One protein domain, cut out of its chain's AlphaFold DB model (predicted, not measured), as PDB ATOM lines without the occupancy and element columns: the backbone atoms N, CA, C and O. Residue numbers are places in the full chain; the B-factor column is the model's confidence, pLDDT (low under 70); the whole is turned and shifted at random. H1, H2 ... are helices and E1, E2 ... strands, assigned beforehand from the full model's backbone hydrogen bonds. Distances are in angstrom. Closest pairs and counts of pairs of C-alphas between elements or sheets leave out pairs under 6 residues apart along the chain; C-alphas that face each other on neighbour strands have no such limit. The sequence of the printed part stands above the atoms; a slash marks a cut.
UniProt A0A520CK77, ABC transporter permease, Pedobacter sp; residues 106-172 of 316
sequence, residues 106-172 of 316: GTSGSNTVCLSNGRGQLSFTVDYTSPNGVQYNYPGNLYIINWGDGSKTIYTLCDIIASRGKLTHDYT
ATOM      1  N   GLY A 106     196.682 157.809 101.633       60.00
ATOM      2  CA  GLY A 106     197.540 157.235 100.608       60.00
ATOM      3  C   GLY A 106     196.895 157.349  99.230       60.00
ATOM      4  O   GLY A 106     195.757 156.933  99.008       60.00
ATOM      5  N   THR A 107     197.631 157.851  98.250       50.97
ATOM      6  CA  THR A 107     197.241 157.674  96.853       50.97
ATOM      7  C   THR A 107     197.813 156.341  96.367       50.97
ATOM      8  O   THR A 107     199.019 156.165  96.229       50.97
ATOM      9  N   SER A 108     196.955 155.347  96.134       45.84
ATOM     10  CA  SER A 108     197.339 154.203  95.304       45.84
ATOM     11  C   SER A 108     197.094 154.590  93.846       45.84
ATOM     12  O   SER A 108     195.988 154.483  93.328       45.84
ATOM     13  N   GLY A 109     198.127 155.122  93.190       51.91
ATOM     14  CA  GLY A 109     198.059 155.540  91.789       51.91
ATOM     15  C   GLY A 109     198.780 156.856  91.510       51.91
ATOM     16  O   GLY A 109     199.438 157.425  92.375       51.91
ATOM     17  N   SER A 110     198.673 157.331  90.270       52.12
ATOM     18  CA  SER A 110     199.226 158.628  89.876       52.12
ATOM     19  C   SER A 110     198.438 159.765  90.536       52.12
ATOM     20  O   SER A 110     197.219 159.822  90.398       52.12
ATOM     21  N   ASN A 111     199.126 160.717  91.176       52.28
ATOM     22  CA  ASN A 111     198.522 161.962  91.692       52.28
ATOM     23  C   ASN A 111     198.042 162.899  90.570       52.28
ATOM     24  O   ASN A 111     197.432 163.935  90.822       52.28
ATOM     25  N   THR A 112     198.334 162.543  89.322       52.91
ATOM     26  CA  THR A 112     197.849 163.207  88.121       52.91
ATOM     27  C   THR A 112     197.220 162.140  87.244       52.91
ATOM     28  O   THR A 112     197.926 161.340  86.628       52.91
ATOM     29  N   VAL A 113     195.892 162.086  87.212       56.22
ATOM     30  CA  VAL A 113     195.181 161.160  86.332       56.22
ATOM     31  C   VAL A 113     194.604 161.943  85.174       56.22
ATOM     32  O   VAL A 113     193.670 162.730  85.329       56.22
ATOM     33  N   CYS A 114     195.179 161.704  84.000       59.91
ATOM     34  CA  CYS A 114     194.626 162.199  82.758       59.91
ATOM     35  C   CYS A 114     193.516 161.252  82.302       59.91
ATOM     36  O   CYS A 114     193.784 160.146  81.832       59.91
ATOM     37  N   LEU A 115     192.262 161.657  82.492       63.88
ATOM     38  CA  LEU A 115     191.105 160.851  82.116       63.88
ATOM     39  C   LEU A 115     190.944 160.883  80.591       63.88
ATOM     40  O   LEU A 115     190.700 161.940  80.015       63.88
ATOM     41  N   SER A 116     191.064 159.725  79.934       56.84
ATOM     42  CA  SER A 116     191.179 159.601  78.469       56.84
ATOM     43  C   SER A 116     190.017 160.207  77.668       56.84
ATOM     44  O   SER A 116     190.194 160.524  76.499       56.84
ATOM     45  N   ASN A 117     188.847 160.398  78.292       59.38
ATOM     46  CA  ASN A 117     187.641 160.968  77.675       59.38
ATOM     47  C   ASN A 117     187.191 162.293  78.320       59.38
ATOM     48  O   ASN A 117     186.029 162.676  78.185       59.38
ATOM     49  N   GLY A 118     188.048 162.962  79.098       57.94
ATOM     50  CA  GLY A 118     187.663 164.181  79.820       57.94
ATOM     51  C   GLY A 118     186.781 163.943  81.058       57.94
ATOM     52  O   GLY A 118     186.416 164.892  81.743       57.94
ATOM     53  N   ARG A 119     186.419 162.682  81.336       64.81
ATOM     54  CA  ARG A 119     185.558 162.237  82.442       64.81
ATOM     55  C   ARG A 119     186.019 160.897  82.987       64.81
ATOM     56  O   ARG A 119     186.543 160.075  82.232       64.81
ATOM     57  N   GLY A 120     185.764 160.657  84.265       68.75
ATOM     58  CA  GLY A 120     186.036 159.375  84.905       68.75
ATOM     59  C   GLY A 120     186.221 159.474  86.410       68.75
ATOM     60  O   GLY A 120     186.156 160.549  86.998       68.75
ATOM     61  N   GLN A 121     186.417 158.315  87.024       74.50
ATOM     62  CA  GLN A 121     186.391 158.163  88.468       74.50
ATOM     63  C   GLN A 121     187.811 158.061  89.023       74.50
ATOM     64  O   GLN A 121     188.578 157.199  88.589       74.50
ATOM     65  N   LEU A 122     188.153 158.897  90.006       74.00
ATOM     66  CA  LEU A 122     189.374 158.714  90.795       74.00
ATOM     67  C   LEU A 122     189.034 158.056  92.112       74.00
ATOM     68  O   LEU A 122     188.037 158.385  92.749       74.00
ATOM     69  N   SER A 123     189.869 157.096  92.493       77.62
ATOM     70  CA  SER A 123     189.758 156.382  93.754       77.62
ATOM     71  C   SER A 123     190.993 156.659  94.598       77.62
ATOM     72  O   SER A 123     192.109 156.460  94.125       77.62
ATOM     73  N   PHE A 124     190.795 157.060  95.846       77.56
ATOM     74  CA  PHE A 124     191.848 157.184  96.845       77.56
ATOM     75  C   PHE A 124     191.694 156.099  97.903       77.56
ATOM     76  O   PHE A 124     190.582 155.664  98.205       77.56
ATOM     77  N   THR A 125     192.819 155.662  98.462       81.81
ATOM     78  CA  THR A 125     192.855 154.647  99.515       81.81
ATOM     79  C   THR A 125     193.235 155.288 100.836       81.81
ATOM     80  O   THR A 125     194.352 155.760 101.015       81.81
ATOM     81  N   VAL A 126     192.314 155.294 101.781       84.62
ATOM     82  CA  VAL A 126     192.557 155.781 103.133       84.62
ATOM     83  C   VAL A 126     192.915 154.597 104.007       84.62
ATOM     84  O   VAL A 126     192.145 153.643 104.125       84.62
ATOM     85  N   ASP A 127     194.088 154.661 104.628       83.94
ATOM     86  CA  ASP A 127     194.472 153.668 105.613       83.94
ATOM     87  C   ASP A 127     193.798 153.987 106.947       83.94
ATOM     88  O   ASP A 127     194.029 155.022 107.578       83.94
ATOM     89  N   TYR A 128     192.937 153.069 107.363       84.00
ATOM     90  CA  TYR A 128     192.246 153.106 108.641       84.00
ATOM     91  C   TYR A 128     192.633 151.924 109.533       84.00
ATOM     92  O   TYR A 128     192.056 151.796 110.594       84.00
ATOM     93  N   THR A 129     193.566 151.055 109.128       82.19
ATOM     94  CA  THR A 129     193.857 149.799 109.851       82.19
ATOM     95  C   THR A 129     195.224 149.781 110.516       82.19
ATOM     96  O   THR A 129     195.398 149.099 111.526       82.19
ATOM     97  N   SER A 130     196.202 150.505 109.969       83.31
ATOM     98  CA  SER A 130     197.551 150.527 110.529       83.31
ATOM     99  C   SER A 130     197.625 151.342 111.830       83.31
ATOM    100  O   SER A 130     196.713 152.120 112.124       83.31
ATOM    101  N   PRO A 131     198.735 151.241 112.588       76.69
ATOM    102  CA  PRO A 131     198.994 152.079 113.764       76.69
ATOM    103  C   PRO A 131     198.950 153.592 113.490       76.69
ATOM    104  O   PRO A 131     198.688 154.367 114.403       76.69
ATOM    105  N   ASN A 132     199.158 154.010 112.237       76.25
ATOM    106  CA  ASN A 132     199.077 155.407 111.802       76.25
ATOM    107  C   ASN A 132     197.779 155.696 111.032       76.25
ATOM    108  O   ASN A 132     197.682 156.699 110.331       76.25
ATOM    109  N   GLY A 133     196.793 154.801 111.105       79.81
ATOM    110  CA  GLY A 133     195.528 154.945 110.404       79.81
ATOM    111  C   GLY A 133     194.694 156.112 110.930       79.81
ATOM    112  O   GLY A 133     194.816 156.538 112.085       79.81
ATOM    113  N   VAL A 134     193.788 156.604 110.084       82.62
ATOM    114  CA  VAL A 134     192.905 157.731 110.426       82.62
ATOM    115  C   VAL A 134     191.956 157.424 111.591       82.62
ATOM    116  O   VAL A 134     191.503 158.344 112.258       82.62
ATOM    117  N   GLN A 135     191.708 156.147 111.907       78.94
ATOM    118  CA  GLN A 135     190.855 155.731 113.033       78.94
ATOM    119  C   GLN A 135     191.325 156.251 114.403       78.94
ATOM    120  O   GLN A 135     190.530 156.327 115.335       78.94
ATOM    121  N   TYR A 136     192.599 156.628 114.524       76.56
ATOM    122  CA  TYR A 136     193.175 157.161 115.758       76.56
ATOM    123  C   TYR A 136     193.112 158.696 115.855       76.56
ATOM    124  O   TYR A 136     193.503 159.279 116.868       76.56
ATOM    125  N   ASN A 137     192.541 159.369 114.852       76.50
ATOM    126  CA  ASN A 137     192.228 160.794 114.913       76.50
ATOM    127  C   ASN A 137     190.946 161.032 115.722       76.50
ATOM    128  O   ASN A 137     189.916 161.406 115.180       76.50
ATOM    129  N   TYR A 138     190.985 160.823 117.034       69.88
ATOM    130  CA  TYR A 138     189.895 161.230 117.924       69.88
ATOM    131  C   TYR A 138     190.068 162.707 118.339       69.88
ATOM    132  O   TYR A 138     191.215 163.147 118.474       69.88
ATOM    133  N   PRO A 139     188.991 163.499 118.535       63.44
ATOM    134  CA  PRO A 139     187.575 163.223 118.238       63.44
ATOM    135  C   PRO A 139     187.182 163.500 116.768       63.44
ATOM    136  O   PRO A 139     186.012 163.729 116.466       63.44
ATOM    137  N   GLY A 140     188.152 163.543 115.851       68.12
ATOM    138  CA  GLY A 140     187.958 163.826 114.429       68.12
ATOM    139  C   GLY A 140     187.074 162.791 113.730       68.12
ATOM    140  O   GLY A 140     187.552 161.828 113.138       68.12
ATOM    141  N   ASN A 141     185.762 163.021 113.758       72.19
ATOM    142  CA  ASN A 141     184.777 162.123 113.156       72.19
ATOM    143  C   ASN A 141     184.446 162.471 111.699       72.19
ATOM    144  O   ASN A 141     183.840 161.651 111.012       72.19
ATOM    145  N   LEU A 142     184.808 163.676 111.241       84.75
ATOM    146  CA  LEU A 142     184.492 164.193 109.910       84.75
ATOM    147  C   LEU A 142     185.764 164.437 109.103       84.75
ATOM    148  O   LEU A 142     186.658 165.169 109.526       84.75
ATOM    149  N   TYR A 143     185.789 163.877 107.901       84.69
ATOM    150  CA  TYR A 143     186.873 163.992 106.939       84.69
ATOM    151  C   TYR A 143     186.361 164.715 105.703       84.69
ATOM    152  O   TYR A 143     185.458 164.236 105.018       84.69
ATOM    153  N   ILE A 144     186.928 165.886 105.420       86.88
ATOM    154  CA  ILE A 144     186.549 166.703 104.267       86.88
ATOM    155  C   ILE A 144     187.594 166.505 103.176       86.88
ATOM    156  O   ILE A 144     188.764 166.833 103.369       86.88
ATOM    157  N   ILE A 145     187.161 166.009 102.020       83.62
ATOM    158  CA  ILE A 145     188.009 165.859 100.839       83.62
ATOM    159  C   ILE A 145     187.637 166.945  99.840       83.62
ATOM    160  O   ILE A 145     186.481 167.063  99.432       83.62
ATOM    161  N   ASN A 146     188.630 167.750  99.463       85.31
ATOM    162  CA  ASN A 146     188.517 168.716  98.378       85.31
ATOM    163  C   ASN A 146     189.102 168.068  97.119       85.31
ATOM    164  O   ASN A 146     190.306 167.824  97.065       85.31
ATOM    165  N   TRP A 147     188.267 167.796  96.116       78.62
ATOM    166  CA  TRP A 147     188.659 167.010  94.936       78.62
ATOM    167  C   TRP A 147     189.395 167.816  93.858       78.62
ATOM    168  O   TRP A 147     189.867 167.250  92.876       78.62
ATOM    169  N   GLY A 148     189.526 169.132  94.039       73.19
ATOM    170  CA  GLY A 148     190.241 170.024  93.118       73.19
ATOM    171  C   GLY A 148     189.409 170.528  91.931       73.19
ATOM    172  O   GLY A 148     189.795 171.509  91.310       73.19
ATOM    173  N   ASP A 149     188.237 169.944  91.675       73.94
ATOM    174  CA  ASP A 149     187.221 170.415  90.715       73.94
ATOM    175  C   ASP A 149     186.231 171.427  91.338       73.94
ATOM    176  O   ASP A 149     185.203 171.765  90.758       73.94
ATOM    177  N   GLY A 150     186.524 171.899  92.554       77.69
ATOM    178  CA  GLY A 150     185.640 172.753  93.350       77.69
ATOM    179  C   GLY A 150     184.583 171.987  94.152       77.69
ATOM    180  O   GLY A 150     183.948 172.583  95.027       77.69
ATOM    181  N   SER A 151     184.425 170.680  93.928       84.12
ATOM    182  CA  SER A 151     183.547 169.839  94.732       84.12
ATOM    183  C   SER A 151     184.212 169.427  96.049       84.12
ATOM    184  O   SER A 151     185.440 169.345  96.188       84.12
ATOM    185  N   LYS A 152     183.363 169.188  97.049       88.38
ATOM    186  CA  LYS A 152     183.766 168.731  98.375       88.38
ATOM    187  C   LYS A 152     182.872 167.582  98.786       88.38
ATOM    188  O   LYS A 152     181.652 167.689  98.676       88.38
ATOM    189  N   THR A 153     183.467 166.526  99.315       88.75
ATOM    190  CA  THR A 153     182.723 165.427  99.933       88.75
ATOM    191  C   THR A 153     183.138 165.297 101.382       88.75
ATOM    192  O   THR A 153     184.321 165.401 101.717       88.75
ATOM    193  N   ILE A 154     182.156 165.057 102.238       90.94
ATOM    194  CA  ILE A 154     182.364 164.854 103.665       90.94
ATOM    195  C   ILE A 154     182.121 163.376 103.944       90.94
ATOM    196  O   ILE A 154     181.065 162.856 103.589       90.94
ATOM    197  N   TYR A 155     183.092 162.721 104.568       88.69
ATOM    198  CA  TYR A 155     183.007 161.330 104.995       88.69
ATOM    199  C   TYR A 155     183.117 161.240 106.510       88.69
ATOM    200  O   TYR A 155     183.923 161.941 107.126       88.69
ATOM    201  N   THR A 156     182.342 160.348 107.117       89.81
ATOM    202  CA  THR A 156     182.587 159.907 108.491       89.81
ATOM    203  C   THR A 156     183.589 158.752 108.514       89.81
ATOM    204  O   THR A 156     183.799 158.079 107.503       89.81
ATOM    205  N   LEU A 157     184.188 158.463 109.676       86.38
ATOM    206  CA  LEU A 157     185.022 157.261 109.829       86.38
ATOM    207  C   LEU A 157     184.246 155.979 109.463       86.38
ATOM    208  O   LEU A 157     184.791 155.091 108.810       86.38
ATOM    209  N   CYS A 158     182.961 155.905 109.821       87.19
ATOM    210  CA  CYS A 158     182.092 154.782 109.471       87.19
ATOM    211  C   CYS A 158     181.916 154.633 107.953       87.19
ATOM    212  O   CYS A 158     181.953 153.509 107.455       87.19
ATOM    213  N   ASP A 159     181.790 155.738 107.211       89.44
ATOM    214  CA  ASP A 159     181.688 155.712 105.743       89.44
ATOM    215  C   ASP A 159     182.990 155.213 105.096       89.44
ATOM    216  O   ASP A 159     182.970 154.439 104.132       89.44
ATOM    217  N   ILE A 160     184.140 155.605 105.654       87.69
ATOM    218  CA  ILE A 160     185.462 155.135 105.210       87.69
ATOM    219  C   ILE A 160     185.599 153.625 105.457       87.69
ATOM    220  O   ILE A 160     186.039 152.887 104.576       87.69
ATOM    221  N   ILE A 161     185.173 153.130 106.622       87.38
ATOM    222  CA  ILE A 161     185.206 151.694 106.941       87.38
ATOM    223  C   ILE A 161     184.235 150.912 106.042       87.38
ATOM    224  O   ILE A 161     184.600 149.866 105.502       87.38
ATOM    225  N   ALA A 162     183.022 151.428 105.822       89.56
ATOM    226  CA  ALA A 162     182.014 150.800 104.964       89.56
ATOM    227  C   ALA A 162     182.481 150.687 103.502       89.56
ATOM    228  O   ALA A 162     182.221 149.684 102.835       89.56
ATOM    229  N   SER A 163     183.233 151.680 103.023       87.00
ATOM    230  CA  SER A 163     183.860 151.687 101.695       87.00
ATOM    231  C   SER A 163     185.180 150.903 101.623       87.00
ATOM    232  O   SER A 163     185.850 150.918 100.588       87.00
ATOM    233  N   ARG A 164     185.564 150.184 102.692       86.19
ATOM    234  CA  ARG A 164     186.841 149.452 102.812       86.19
ATOM    235  C   ARG A 164     188.057 150.342 102.527       86.19
ATOM    236  O   ARG A 164     189.023 149.904 101.906       86.19
ATOM    237  N   GLY A 165     187.985 151.607 102.938       82.94
ATOM    238  CA  GLY A 165     189.032 152.602 102.730       82.94
ATOM    239  C   GLY A 165     189.139 153.121 101.297       82.94
ATOM    240  O   GLY A 165     190.059 153.880 101.022       82.94
ATOM    241  N   LYS A 166     188.246 152.750 100.369       86.00
ATOM    242  CA  LYS A 166     188.280 153.226  98.980       86.00
ATOM    243  C   LYS A 166     187.272 154.356  98.769       86.00
ATOM    244  O   LYS A 166     186.076 154.114  98.661       86.00
ATOM    245  N   LEU A 167     187.766 155.581  98.639       86.00
ATOM    246  CA  LEU A 167     186.950 156.773  98.405       86.00
ATOM    247  C   LEU A 167     186.977 157.137  96.930       86.00
ATOM    248  O   LEU A 167     188.057 157.273  96.361       86.00
ATOM    249  N   THR A 168     185.812 157.285  96.305       83.00
ATOM    250  CA  THR A 168     185.697 157.516  94.862       83.00
ATOM    251  C   THR A 168     184.946 158.796  94.545       83.00
ATOM    252  O   THR A 168     183.919 159.065  95.166       83.00
ATOM    253  N   HIS A 169     185.407 159.520  93.528       84.44
ATOM    254  CA  HIS A 169     184.736 160.707  93.006       84.44
ATOM    255  C   HIS A 169     184.730 160.714  91.487       84.44
ATOM    256  O   HIS A 169     185.734 160.377  90.853       84.44
ATOM    257  N   ASP A 170     183.591 161.108  90.927       80.62
ATOM    258  CA  ASP A 170     183.373 161.177  89.489       80.62
ATOM    259  C   ASP A 170     183.666 162.594  88.993       80.62
ATOM    260  O   ASP A 170     182.947 163.542  89.301       80.62
ATOM    261  N   TYR A 171     184.708 162.730  88.177       76.62
ATOM    262  CA  TYR A 171     185.068 163.995  87.549       76.62
ATOM    263  C   TYR A 171     184.306 164.171  86.235       76.62
ATOM    264  O   TYR A 171     184.329 163.304  85.353       76.62
ATOM    265  N   THR A 172     183.640 165.319  86.100       71.31
ATOM    266  CA  THR A 172     182.872 165.713  84.908       71.31
ATOM    267  C   THR A 172     183.692 166.511  83.893       71.31
ATOM    268  O   THR A 172     183.302 166.560  82.721       71.31
TER     269      THR A 172
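What this domain is: This is residues 106 to 172 of the 316 residues of the protein "ABC transporter permease" of Pedobacter sp (UniProt A0A520CK77). Two separate two-stranded antiparallel ladders, the pair E1 and E4 and the hairpin E2 and E3, make an elongated body, with the short helix H1 joining E3 to E4 at one end. Long unnamed stretches, residues 106 to 119 and 127 to 141, reach the two ends of the longest axis. The printed part has 67 residues with four named strands and one named helix, in the order E1, E2, E3, H1, E4; its class is mixed, helices and strands, with under half of the residues in named elements. It is only just compact, close to loose, with a radius of gyration of the C-alphas of 12.9 A and spans of 39 by 21 by 18 A.

How they stand to each other: Look first at E1, residues 120 to 126, and E4, residues 166 to 171, antiparallel neighbours at 154 degrees; N 124 and O 167 are 2.8 A apart, within hydrogen-bond range. E2, residues 142 to 146, and E3, residues 152 to 156, form a hairpin, antiparallel at 156 degrees, with N 143 and O 155 at 2.8 A. E3 and E4 are near each other, while E1 and E3 are apart, as are E2 and E4. In H1, residues 157 to 162, every O i to N i+4 pair is within hydrogen-bond range; its closest C-alphas to E4 are those of Ile 160 and Lys 166, 7.1 A.

Where its parts are: Find C-alpha 120 at (186.036, 159.375, 84.905); from there E1 runs 19.7 A to residue 126. E2 spans 13.0 A, E3 13.5 A and H1 8.6 A. E4 runs 16.0 A from residue 166 to C-alpha 171 at (185.068, 163.995, 87.549).

The domain as a whole: The C-alphas of Asn 117 and Pro 139, the two farthest apart, are 40.6 A apart. The printed part has no cut; the link E1 to E2, 15 residues, is long. Look for pLDDT under 70 at residues 106 to 120 and 138 to 140.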